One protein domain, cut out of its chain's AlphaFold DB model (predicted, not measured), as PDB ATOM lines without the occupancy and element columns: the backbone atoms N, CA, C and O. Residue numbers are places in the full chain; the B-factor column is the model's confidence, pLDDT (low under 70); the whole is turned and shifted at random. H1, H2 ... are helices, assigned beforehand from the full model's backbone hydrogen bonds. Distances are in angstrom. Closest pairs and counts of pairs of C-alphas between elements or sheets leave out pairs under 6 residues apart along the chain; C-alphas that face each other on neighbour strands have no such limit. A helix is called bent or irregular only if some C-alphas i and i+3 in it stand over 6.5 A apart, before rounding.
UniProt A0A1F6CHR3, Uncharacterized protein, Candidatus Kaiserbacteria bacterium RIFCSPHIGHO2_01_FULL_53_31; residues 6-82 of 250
ATOM      1  N   LYS A   6     -47.777 -52.164   3.429       87.31
ATOM      2  CA  LYS A   6     -48.936 -52.034   2.534       87.31
ATOM      3  C   LYS A   6     -50.074 -51.241   3.181       87.31
ATOM      4  O   LYS A   6     -50.729 -50.454   2.499       87.31
ATOM      5  N   GLU A   7     -50.288 -51.409   4.481       91.06
ATOM      6  CA  GLU A   7     -51.282 -50.664   5.250       91.06
ATOM      7  C   GLU A   7     -50.868 -49.198   5.426       91.06
ATOM      8  O   GLU A   7     -51.654 -48.305   5.109       91.06
ATOM      9  N   LEU A   8     -49.610 -48.939   5.806       93.06
ATOM     10  CA  LEU A   8     -49.061 -47.577   5.880       93.06
ATOM     11  C   LEU A   8     -49.181 -46.847   4.540       93.06
ATOM     12  O   LEU A   8     -49.581 -45.683   4.501       93.06
ATOM     13  N   LYS A   9     -48.911 -47.543   3.426       93.50
ATOM     14  CA  LYS A   9     -49.106 -46.995   2.080       93.50
ATOM     15  C   LYS A   9     -50.566 -46.622   1.830       93.50
ATOM     16  O   LYS A   9     -50.827 -45.499   1.413       93.50
ATOM     17  N   ARG A  10     -51.524 -47.512   2.115       94.00
ATOM     18  CA  ARG A  10     -52.963 -47.222   1.942       94.00
ATOM     19  C   ARG A  10     -53.415 -46.026   2.789       94.00
ATOM     20  O   ARG A  10     -54.103 -45.145   2.271       94.00
ATOM     21  N   ARG A  11     -52.981 -45.950   4.052       94.38
ATOM     22  CA  ARG A  11     -53.269 -44.816   4.949       94.38
ATOM     23  C   ARG A  11     -52.691 -43.510   4.403       94.38
ATOM     24  O   ARG A  11     -53.430 -42.538   4.256       94.38
ATOM     25  N   ALA A  12     -51.422 -43.509   3.991       94.75
ATOM     26  CA  ALA A  12     -50.773 -42.348   3.382       94.75
ATOM     27  C   ALA A  12     -51.507 -41.864   2.117       94.75
ATOM     28  O   ALA A  12     -51.692 -40.662   1.926       94.75
ATOM     29  N   GLN A  13     -51.971 -42.786   1.267       94.62
ATOM     30  CA  GLN A  13     -52.731 -42.458   0.058       94.62
ATOM     31  C   GLN A  13     -54.098 -41.837   0.384       94.62
ATOM     32  O   GLN A  13     -54.470 -40.833  -0.225       94.62
ATOM     33  N   SER A  14     -54.821 -42.378   1.371       94.38
ATOM     34  CA  SER A  14     -56.089 -41.810   1.857       94.38
ATOM     35  C   SER A  14     -55.901 -40.402   2.436       94.38
ATOM     36  O   SER A  14     -56.608 -39.461   2.070       94.38
ATOM     37  N   MET A  15     -54.882 -40.211   3.277       94.44
ATOM     38  CA  MET A  15     -54.520 -38.898   3.817       94.44
ATOM     39  C   MET A  15     -54.168 -37.899   2.712       94.44
ATOM     40  O   MET A  15     -54.591 -36.743   2.756       94.44
ATOM     41  N   ARG A  16     -53.432 -38.343   1.687       94.25
ATOM     42  CA  ARG A  16     -53.055 -37.482   0.568       94.25
ATOM     43  C   ARG A  16     -54.259 -37.041  -0.262       94.25
ATOM     44  O   ARG A  16     -54.328 -35.865  -0.608       94.25
ATOM     45  N   LYS A  17     -55.216 -37.939  -0.527       92.81
ATOM     46  CA  LYS A  17     -56.478 -37.615  -1.222       92.81
ATOM     47  C   LYS A  17     -57.305 -36.561  -0.471       92.81
ATOM     48  O   LYS A  17     -57.896 -35.697  -1.106       92.81
ATOM     49  N   ARG A  18     -57.250 -36.553   0.867       92.88
ATOM     50  CA  ARG A  18     -57.841 -35.512   1.740       92.88
ATOM     51  C   ARG A  18     -57.039 -34.196   1.798       92.88
ATOM     52  O   ARG A  18     -57.294 -33.335   2.637       92.88
ATOM     53  N   GLY A  19     -56.014 -34.040   0.957       90.94
ATOM     54  CA  GLY A  19     -55.243 -32.801   0.868       90.94
ATOM     55  C   GLY A  19     -54.209 -32.593   1.974       90.94
ATOM     56  O   GLY A  19     -53.784 -31.457   2.197       90.94
ATOM     57  N   ILE A  20     -53.798 -33.651   2.680       92.69
ATOM     58  CA  ILE A  20     -52.776 -33.576   3.735       92.69
ATOM     59  C   ILE A  20     -51.369 -33.533   3.098       92.69
ATOM     60  O   ILE A  20     -51.103 -34.143   2.053       92.69
ATOM     61  N   SER A  21     -50.451 -32.758   3.690       91.50
ATOM     62  CA  SER A  21     -49.074 -32.600   3.192       91.50
ATOM     63  C   SER A  21     -48.180 -33.793   3.545       91.50
ATOM     64  O   SER A  21     -48.392 -34.462   4.554       91.50
ATOM     65  N   TYR A  22     -47.123 -34.030   2.759       91.81
ATOM     66  CA  TYR A  22     -46.171 -35.120   3.024       91.81
ATOM     67  C   TYR A  22     -45.502 -34.992   4.400       91.81
ATOM     68  O   TYR A  22     -45.236 -36.000   5.042       91.81
ATOM     69  N   THR A  23     -45.258 -33.766   4.873       89.62
ATOM     70  CA  THR A  23     -44.661 -33.517   6.193       89.62
ATOM     71  C   THR A  23     -45.567 -33.995   7.327       89.62
ATOM     72  O   THR A  23     -45.073 -34.599   8.273       89.62
ATOM     73  N   VAL A  24     -46.879 -33.751   7.227       92.19
ATOM     74  CA  VAL A  24     -47.853 -34.192   8.241       92.19
ATOM     75  C   VAL A  24     -48.030 -35.708   8.178       92.19
ATOM     76  O   VAL A  24     -47.890 -36.364   9.202       92.19
ATOM     77  N   ILE A  25     -48.207 -36.274   6.976       94.75
ATOM     78  CA  ILE A  25     -48.328 -37.732   6.778       94.75
ATOM     79  C   ILE A  25     -47.100 -38.466   7.335       94.75
ATOM     80  O   ILE A  25     -47.239 -39.483   8.003       94.75
ATOM     81  N   GLY A  26     -45.894 -37.951   7.079       94.44
ATOM     82  CA  GLY A  26     -44.653 -38.574   7.545       94.44
ATOM     83  C   GLY A  26     -44.495 -38.533   9.059       94.44
ATOM     84  O   GLY A  26     -44.043 -39.512   9.640       94.44
ATOM     85  N   ARG A  27     -44.914 -37.435   9.699       94.38
ATOM     86  CA  ARG A  27     -44.911 -37.312  11.162       94.38
ATOM     87  C   ARG A  27     -45.920 -38.259  11.809       94.38
ATOM     88  O   ARG A  27     -45.583 -38.901  12.790       94.38
ATOM     89  N   GLU A  28     -47.128 -38.339  11.258       94.44
ATOM     90  CA  GLU A  28     -48.227 -39.131  11.825       94.44
ATOM     91  C   GLU A  28     -48.015 -40.640  11.652       94.44
ATOM     92  O   GLU A  28     -48.327 -41.417  12.545       94.44
ATOM     93  N   LEU A  29     -47.448 -41.060  10.516       94.00
ATOM     94  CA  LEU A  29     -47.221 -42.474  10.209       94.00
ATOM     95  C   LEU A  29     -45.793 -42.956  10.518       94.00
ATOM     96  O   LEU A  29     -45.502 -44.129  10.304       94.00
ATOM     97  N   GLY A  30     -44.888 -42.070  10.950       92.50
ATOM     98  CA  GLY A  30     -43.475 -42.401  11.178       92.50
ATOM     99  C   GLY A  30     -42.708 -42.785   9.904       92.50
ATOM    100  O   GLY A  30     -41.727 -43.520   9.963       92.50
ATOM    101  N   VAL A  31     -43.154 -42.322   8.730       93.94
ATOM    102  CA  VAL A  31     -42.598 -42.710   7.422       93.94
ATOM    103  C   VAL A  31     -41.688 -41.615   6.864       93.94
ATOM    104  O   VAL A  31     -42.044 -40.435   6.832       93.94
ATOM    105  N   SER A  32     -40.521 -42.010   6.346       92.19
ATOM    106  CA  SER A  32     -39.566 -41.084   5.731       92.19
ATOM    107  C   SER A  32     -40.129 -40.374   4.489       92.19
ATOM    108  O   SER A  32     -40.935 -40.916   3.725       92.19
ATOM    109  N   LYS A  33     -39.655 -39.146   4.230       90.38
ATOM    110  CA  LYS A  33     -40.094 -38.342   3.072       90.38
ATOM    111  C   LYS A  33     -39.809 -39.019   1.727       90.38
ATOM    112  O   LYS A  33     -40.618 -38.887   0.812       90.38
ATOM    113  N   SER A  34     -38.692 -39.741   1.605       91.31
ATOM    114  CA  SER A  34     -38.336 -40.485   0.389       91.31
ATOM    115  C   SER A  34     -39.363 -41.578   0.084       91.31
ATOM    116  O   SER A  34     -39.843 -41.680  -1.045       91.31
ATOM    117  N   THR A  35     -39.791 -42.315   1.111       92.31
ATOM    118  CA  THR A  35     -40.830 -43.348   0.999       92.31
ATOM    119  C   THR A  35     -42.182 -42.754   0.599       92.31
ATOM    120  O   THR A  35     -42.839 -43.268  -0.307       92.31
ATOM    121  N   LEU A  36     -42.584 -41.635   1.211       93.94
ATOM    122  CA  LEU A  36     -43.831 -40.948   0.852       93.94
ATOM    123  C   LEU A  36     -43.811 -40.393  -0.572       93.94
ATOM    124  O   LEU A  36     -44.816 -40.497  -1.271       93.94
ATOM    125  N   SER A  37     -42.676 -39.849  -1.020       92.81
ATOM    126  CA  SER A  37     -42.509 -39.388  -2.401       92.81
ATOM    127  C   SER A  37     -42.789 -40.518  -3.388       92.81
ATOM    128  O   SER A  37     -43.607 -40.359  -4.292       92.81
ATOM    129  N   PHE A  38     -42.203 -41.695  -3.151       93.94
ATOM    130  CA  PHE A  38     -42.431 -42.875  -3.981       93.94
ATOM    131  C   PHE A  38     -43.893 -43.356  -3.946       93.94
ATOM    132  O   PHE A  38     -44.467 -43.677  -4.983       93.94
ATOM    133  N   TRP A  39     -44.534 -43.385  -2.774       94.06
ATOM    134  CA  TRP A  39     -45.906 -43.892  -2.628       94.06
ATOM    135  C   TRP A  39     -46.999 -42.980  -3.175       94.06
ATOM    136  O   TRP A  39     -48.067 -43.475  -3.545       94.06
ATOM    137  N   LEU A  40     -46.757 -41.670  -3.163       94.31
ATOM    138  CA  LEU A  40     -47.776 -40.650  -3.403       94.31
ATOM    139  C   LEU A  40     -47.568 -39.882  -4.717       94.31
ATOM    140  O   LEU A  40     -48.431 -39.081  -5.068       94.31
ATOM    141  N   LYS A  41     -46.474 -40.133  -5.458       90.31
ATOM    142  CA  LYS A  41     -46.130 -39.452  -6.726       90.31
ATOM    143  C   LYS A  41     -47.288 -39.398  -7.728       90.31
ATOM    144  O   LYS A  41     -47.441 -38.398  -8.417       90.31
ATOM    145  N   SER A  42     -48.087 -40.459  -7.808       88.88
ATOM    146  CA  SER A  42     -49.193 -40.596  -8.763       88.88
ATOM    147  C   SER A  42     -50.545 -40.089  -8.249       88.88
ATOM    148  O   SER A  42     -51.541 -40.240  -8.947       88.88
ATOM    149  N   ILE A  43     -50.616 -39.508  -7.044       89.94
ATOM    150  CA  ILE A  43     -51.874 -39.004  -6.473       89.94
ATOM    151  C   ILE A  43     -51.961 -37.490  -6.692       89.94
ATOM    152  O   ILE A  43     -51.296 -36.734  -5.968       89.94
ATOM    153  N   PRO A  44     -52.779 -37.022  -7.653       84.31
ATOM    154  CA  PRO A  44     -52.997 -35.598  -7.842       84.31
ATOM    155  C   PRO A  44     -53.745 -35.007  -6.640       84.31
ATOM    156  O   PRO A  44     -54.580 -35.656  -6.011       84.31
ATOM    157  N   LEU A  45     -53.434 -33.752  -6.321       88.38
ATOM    158  CA  LEU A  45     -54.260 -32.932  -5.436       88.38
ATOM    159  C   LEU A  45     -55.265 -32.136  -6.265       88.38
ATOM    160  O   LEU A  45     -54.895 -31.645  -7.333       88.38
ATOM    161  N   SER A  46     -56.467 -31.930  -5.718       89.19
ATOM    162  CA  SER A  46     -57.397 -30.913  -6.217       89.19
ATOM    163  C   SER A  46     -56.776 -29.513  -6.130       89.19
ATOM    164  O   SER A  46     -55.859 -29.270  -5.332       89.19
ATOM    165  N   ASN A  47     -57.284 -28.589  -6.946       87.44
ATOM    166  CA  ASN A  47     -56.827 -27.198  -6.957       87.44
ATOM    167  C   ASN A  47     -57.001 -26.543  -5.578       87.44
ATOM    168  O   ASN A  47     -56.040 -25.991  -5.049       87.44
ATOM    169  N   GLU A  48     -58.150 -26.751  -4.930       90.38
ATOM    170  CA  GLU A  48     -58.438 -26.261  -3.575       90.38
ATOM    171  C   GLU A  48     -57.394 -26.727  -2.540       90.38
ATOM    172  O   GLU A  48     -56.819 -25.934  -1.790       90.38
ATOM    173  N   HIS A  49     -57.067 -28.025  -2.523       89.62
ATOM    174  CA  HIS A  49     -56.060 -28.558  -1.605       89.62
ATOM    175  C   HIS A  49     -54.658 -28.017  -1.902       89.62
ATOM    176  O   HIS A  49     -53.860 -27.821  -0.980       89.62
ATOM    177  N   ARG A  50     -54.336 -27.791  -3.181       85.75
ATOM    178  CA  ARG A  50     -53.052 -27.224  -3.602       85.75
ATOM    179  C   ARG A  50     -52.916 -25.775  -3.138       85.75
ATOM    180  O   ARG A  50     -51.888 -25.440  -2.550       85.75
ATOM    181  N   GLU A  51     -53.946 -24.961  -3.337       86.81
ATOM    182  CA  GLU A  51     -53.994 -23.566  -2.894       86.81
ATOM    183  C   GLU A  51     -53.892 -23.455  -1.375       86.81
ATOM    184  O   GLU A  51     -53.030 -22.737  -0.869       86.81
ATOM    185  N   ARG A  52     -54.666 -24.249  -0.625       90.31
ATOM    186  CA  ARG A  52     -54.590 -24.281   0.846       90.31
ATOM    187  C   ARG A  52     -53.170 -24.555   1.347       90.31
ATOM    188  O   ARG A  52     -52.673 -23.860   2.236       90.31
ATOM    189  N   LEU A  53     -52.506 -25.570   0.788       87.38
ATOM    190  CA  LEU A  53     -51.139 -25.933   1.175       87.38
ATOM    191  C   LEU A  53     -50.114 -24.865   0.771       87.38
ATOM    192  O   LEU A  53     -49.164 -24.623   1.519       87.38
ATOM    193  N   TYR A  54     -50.299 -24.223  -0.384       85.19
ATOM    194  CA  TYR A  54     -49.451 -23.124  -0.838       85.19
ATOM    195  C   TYR A  54     -49.584 -21.896   0.073       85.19
ATOM    196  O   TYR A  54     -48.578 -21.396   0.576       85.19
ATOM    197  N   THR A  55     -50.811 -21.476   0.381       85.25
ATOM    198  CA  THR A  55     -51.105 -20.348   1.275       85.25
ATOM    199  C   THR A  55     -50.550 -20.577   2.678       85.25
ATOM    200  O   THR A  55     -49.890 -19.701   3.238       85.25
ATOM    201  N   ALA A  56     -50.732 -21.779   3.238       81.75
ATOM    202  CA  ALA A  56     -50.145 -22.139   4.527       81.75
ATOM    203  C   ALA A  56     -48.607 -22.081   4.497       81.75
ATOM    204  O   ALA A  56     -47.983 -21.612   5.448       81.75
ATOM    205  N   ARG A  57     -47.977 -22.515   3.395       80.88
ATOM    206  CA  ARG A  57     -46.522 -22.423   3.215       80.88
ATOM    207  C   ARG A  57     -46.051 -20.971   3.162       80.88
ATOM    208  O   ARG A  57     -45.093 -20.646   3.856       80.88
ATOM    209  N   ILE A  58     -46.715 -20.111   2.389       79.44
ATOM    210  CA  ILE A  58     -46.393 -18.677   2.312       79.44
ATOM    211  C   ILE A  58     -46.519 -18.022   3.687       79.44
ATOM    212  O   ILE A  58     -45.572 -17.379   4.136       79.44
ATOM    213  N   ARG A  59     -47.627 -18.266   4.397       75.38
ATOM    214  CA  ARG A  59     -47.857 -17.744   5.751       75.38
ATOM    215  C   ARG A  59     -46.778 -18.198   6.738       75.38
ATOM    216  O   ARG A  59     -46.274 -17.399   7.517       75.38
ATOM    217  N   ASN A  60     -46.382 -19.468   6.700       73.62
ATOM    218  CA  ASN A  60     -45.330 -19.976   7.583       73.62
ATOM    219  C   ASN A  60     -43.950 -19.389   7.247       73.62
ATOM    220  O   ASN A  60     -43.181 -19.087   8.157       73.62
ATOM    221  N   MET A  61     -43.640 -19.179   5.963       70.94
ATOM    222  CA  MET A  61     -42.404 -18.501   5.553       70.94
ATOM    223  C   MET A  61     -42.389 -17.035   6.002       70.94
ATOM    224  O   MET A  61     -41.367 -16.566   6.503       70.94
ATOM    225  N   SER A  62     -43.516 -16.323   5.884       69.94
ATOM    226  CA  SER A  62     -43.614 -14.939   6.348       69.94
ATOM    227  C   SER A  62     -43.499 -14.844   7.869       69.94
ATOM    228  O   SER A  62     -42.735 -14.023   8.362       69.94
ATOM    229  N   LEU A  63     -44.178 -15.717   8.621       69.25
ATOM    230  CA  LEU A  63     -44.099 -15.746  10.086       69.25
ATOM    231  C   LEU A  63     -42.691 -16.107  10.583       69.25
ATOM    232  O   LEU A  63     -42.174 -15.440  11.474       69.25
ATOM    233  N   GLY A  64     -42.036 -17.104   9.976       68.44
ATOM    234  CA  GLY A  64     -40.662 -17.477  10.324       68.44
ATOM    235  C   GLY A  64     -39.654 -16.357  10.047       68.44
ATOM    236  O   GLY A  64     -38.779 -16.090  10.867       68.44
ATOM    237  N   SER A  65     -39.807 -15.642   8.927       65.38
ATOM    238  CA  SER A  65     -38.968 -14.482   8.603       65.38
ATOM    239  C   SER A  65     -39.163 -13.329   9.593       65.38
ATOM    240  O   SER A  65     -38.176 -12.776  10.080       65.38
ATOM    241  N   GLN A  66     -40.412 -13.009   9.951       69.88
ATOM    242  CA  GLN A  66     -40.713 -11.970  10.943       69.88
ATOM    243  C   GLN A  66     -40.194 -12.350  12.336       69.88
ATOM    244  O   GLN A  66     -39.567 -11.527  12.998       69.88
ATOM    245  N   SER A  67     -40.357 -13.612  12.745       78.81
ATOM    246  CA  SER A  67     -39.833 -14.121  14.016       78.81
ATOM    247  C   SER A  67     -38.306 -14.044  14.087       78.81
ATOM    248  O   SER A  67     -37.759 -13.646  15.112       78.81
ATOM    249  N   ASN A  68     -37.603 -14.395  13.005       83.56
ATOM    250  CA  ASN A  68     -36.143 -14.301  12.954       83.56
ATOM    251  C   ASN A  68     -35.665 -12.847  12.964       83.56
ATOM    252  O   ASN A  68     -34.670 -12.536  13.615       83.56
ATOM    253  N   LYS A  69     -36.377 -11.947  12.274       87.00
ATOM    254  CA  LYS A  69     -36.074 -10.512  12.271       87.00
ATOM    255  C   LYS A  69     -36.239  -9.904  13.661       87.00
ATOM    256  O   LYS A  69     -35.357  -9.175  14.102       87.00
ATOM    257  N   GLU A  70     -37.326 -10.231  14.350       89.81
ATOM    258  CA  GLU A  70     -37.588  -9.761  15.712       89.81
ATOM    259  C   GLU A  70     -36.553 -10.298  16.702       89.81
ATOM    260  O   GLU A  70     -35.981  -9.539  17.482       89.81
ATOM    261  N   ARG A  71     -36.244 -11.597  16.623       90.19
ATOM    262  CA  ARG A  71     -35.178 -12.199  17.426       90.19
ATOM    263  C   ARG A  71     -33.843 -11.496  17.183       90.19
ATOM    264  O   ARG A  71     -33.192 -11.092  18.141       90.19
ATOM    265  N   ARG A  72     -33.456 -11.303  15.917       92.88
ATOM    266  CA  ARG A  72     -32.204 -10.621  15.570       92.88
ATOM    267  C   ARG A  72     -32.193  -9.172  16.050       92.88
ATOM    268  O   ARG A  72     -31.146  -8.705  16.482       92.88
ATOM    269  N   ARG A  73     -33.327  -8.468  15.993       94.44
ATOM    270  CA  ARG A  73     -33.453  -7.107  16.527       94.44
ATOM    271  C   ARG A  73     -33.112  -7.079  18.016       94.44
ATOM    272  O   ARG A  73     -32.242  -6.310  18.400       94.44
ATOM    273  N   ARG A  74     -33.710  -7.972  18.811       94.62
ATOM    274  CA  ARG A  74     -33.432  -8.078  20.255       94.62
ATOM    275  C   ARG A  74     -31.982  -8.451  20.547       94.62
ATOM    276  O   ARG A  74     -31.378  -7.885  21.446       94.62
ATOM    277  N   GLU A  75     -31.410  -9.377  19.776       96.19
ATOM    278  CA  GLU A  75     -29.988  -9.730  19.892       96.19
ATOM    279  C   GLU A  75     -29.087  -8.515  19.625       96.19
ATOM    280  O   GLU A  75     -28.145  -8.273  20.370       96.19
ATOM    281  N   VAL A  76     -29.379  -7.730  18.582       97.00
ATOM    282  CA  VAL A  76     -28.623  -6.511  18.256       97.00
ATOM    283  C   VAL A  76     -28.796  -5.442  19.333       97.00
ATOM    284  O   VAL A  76     -27.807  -4.831  19.722       97.00
ATOM    285  N   GLU A  77     -30.011  -5.235  19.840       96.94
ATOM    286  CA  GLU A  77     -30.279  -4.307  20.948       96.94
ATOM    287  C   GLU A  77     -29.481  -4.689  22.200       96.94
ATOM    288  O   GLU A  77     -28.819  -3.832  22.778       96.94
ATOM    289  N   ALA A  78     -29.452  -5.974  22.564       97.12
ATOM    290  CA  ALA A  78     -28.668  -6.461  23.697       97.12
ATOM    291  C   ALA A  78     -27.155  -6.277  23.493       97.12
ATOM    292  O   ALA A  78     -26.462  -5.861  24.419       97.12
ATOM    293  N   ILE A  79     -26.640  -6.540  22.283       97.94
ATOM    294  CA  ILE A  79     -25.227  -6.300  21.943       97.94
ATOM    295  C   ILE A  79     -24.886  -4.814  22.090       97.94
ATOM    296  O   ILE A  79     -23.874  -4.479  22.697       97.94
ATOM    297  N   ILE A  80     -25.725  -3.928  21.546       97.31
ATOM    298  CA  ILE A  80     -25.518  -2.479  21.629       97.31
ATOM    299  C   ILE A  80     -25.544  -2.018  23.089       97.31
ATOM    300  O   ILE A  80     -24.695  -1.224  23.479       97.31
ATOM    301  N   GLU A  81     -26.487  -2.504  23.895       96.69
ATOM    302  CA  GLU A  81     -26.608  -2.089  25.294       96.69
ATOM    303  C   GLU A  81     -25.439  -2.585  26.151       96.69
ATOM    304  O   GLU A  81     -24.870  -1.813  26.919       96.69
ATOM    305  N   SER A  82     -25.002  -3.830  25.941       97.44
ATOM    306  CA  SER A  82     -23.787  -4.353  26.570       97.44
ATOM    307  C   SER A  82     -22.560  -3.520  26.194       97.44
ATOM    308  O   SER A  82     -21.808  -3.114  27.072       97.44
TER     309      SER A  82
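What this domain is: This is residues 6 to 82 of the 250 residues of an uncharacterized protein of Candidatus Kaiserbacteria bacterium RIFCSPHIGHO2_01_FULL_53_31 (UniProt A0A1F6CHR3). Three short helices, H1, H2 and H3, make a small compact head in which each touches the other two, and one long helix, H4, runs away from this head as a single arm. Residues 54 to 82 of H4 stick out free, and this arm makes most of the length. The printed part has 77 residues with four named helices, H1, H2, H3 and H4 in that order along the chain, and no named strand; the class is all helix. The whole is extended, with a radius of gyration of the C-alphas of 18.4 A, and the C-alphas span 59 by 27 by 15 A.

Where its parts are: Begin at C-alpha 6, at (-48.936, -52.034, 2.534); from there H1, residues 6 to 17, runs 16.7 A to C-alpha 17. After a tight link of 4 residues you reach H2, residues 22 to 29, and after another tight link, of 3 residues, H3, residues 33 to 40. H2 and H3 each measure 10.3 A from first to last C-alpha. A short link of 6 residues then leads to C-alpha 47 at (-56.827, -27.198, -6.957), where H4, residues 47 to 82, begins; it runs 52.3 A to C-alpha 82 at (-23.787, -4.353, 26.570).

How they stand to each other: Look first at H1 and H2, a helical hairpin: they touch, with the C-alphas of Ala 12 and Ile 25 the closest at 6.2 A, and run opposite ways at a steep tilt of 42 degrees. H3 touches H1, where the closest C-alphas are those of Gln 13 and Leu 40 at 6.3 A, and their lines are about perpendicular at 77 degrees. H3 also touches H2, with the C-alphas of Gly 26 and Lys 33 the closest at 6.4 A, and the two are about perpendicular at 83 degrees. The helix packing is mostly crossed, with 0 of these 3 pairs at a shallow tilt. H4 is apart from H1, H2 and H3. In H1, H2, H3 and H4 every O i to N i+4 pair is within hydrogen-bond range, and no helix is bent.

The domain as a whole: The two C-alphas farthest apart are those of Lys 6 and Glu 81, at 59.3 A. Set aside residues 54 to 82, which stand free, and the body of 48 residues spans 27 by 18 by 16 A, with a radius of gyration of 10.0 A. The printed part has no cut, and no link is long. In the B-factor column you will find a mean pLDDT of the printed part of 89.2; the model's confidence is under 70 at residues 62 to 66, which belong to H4.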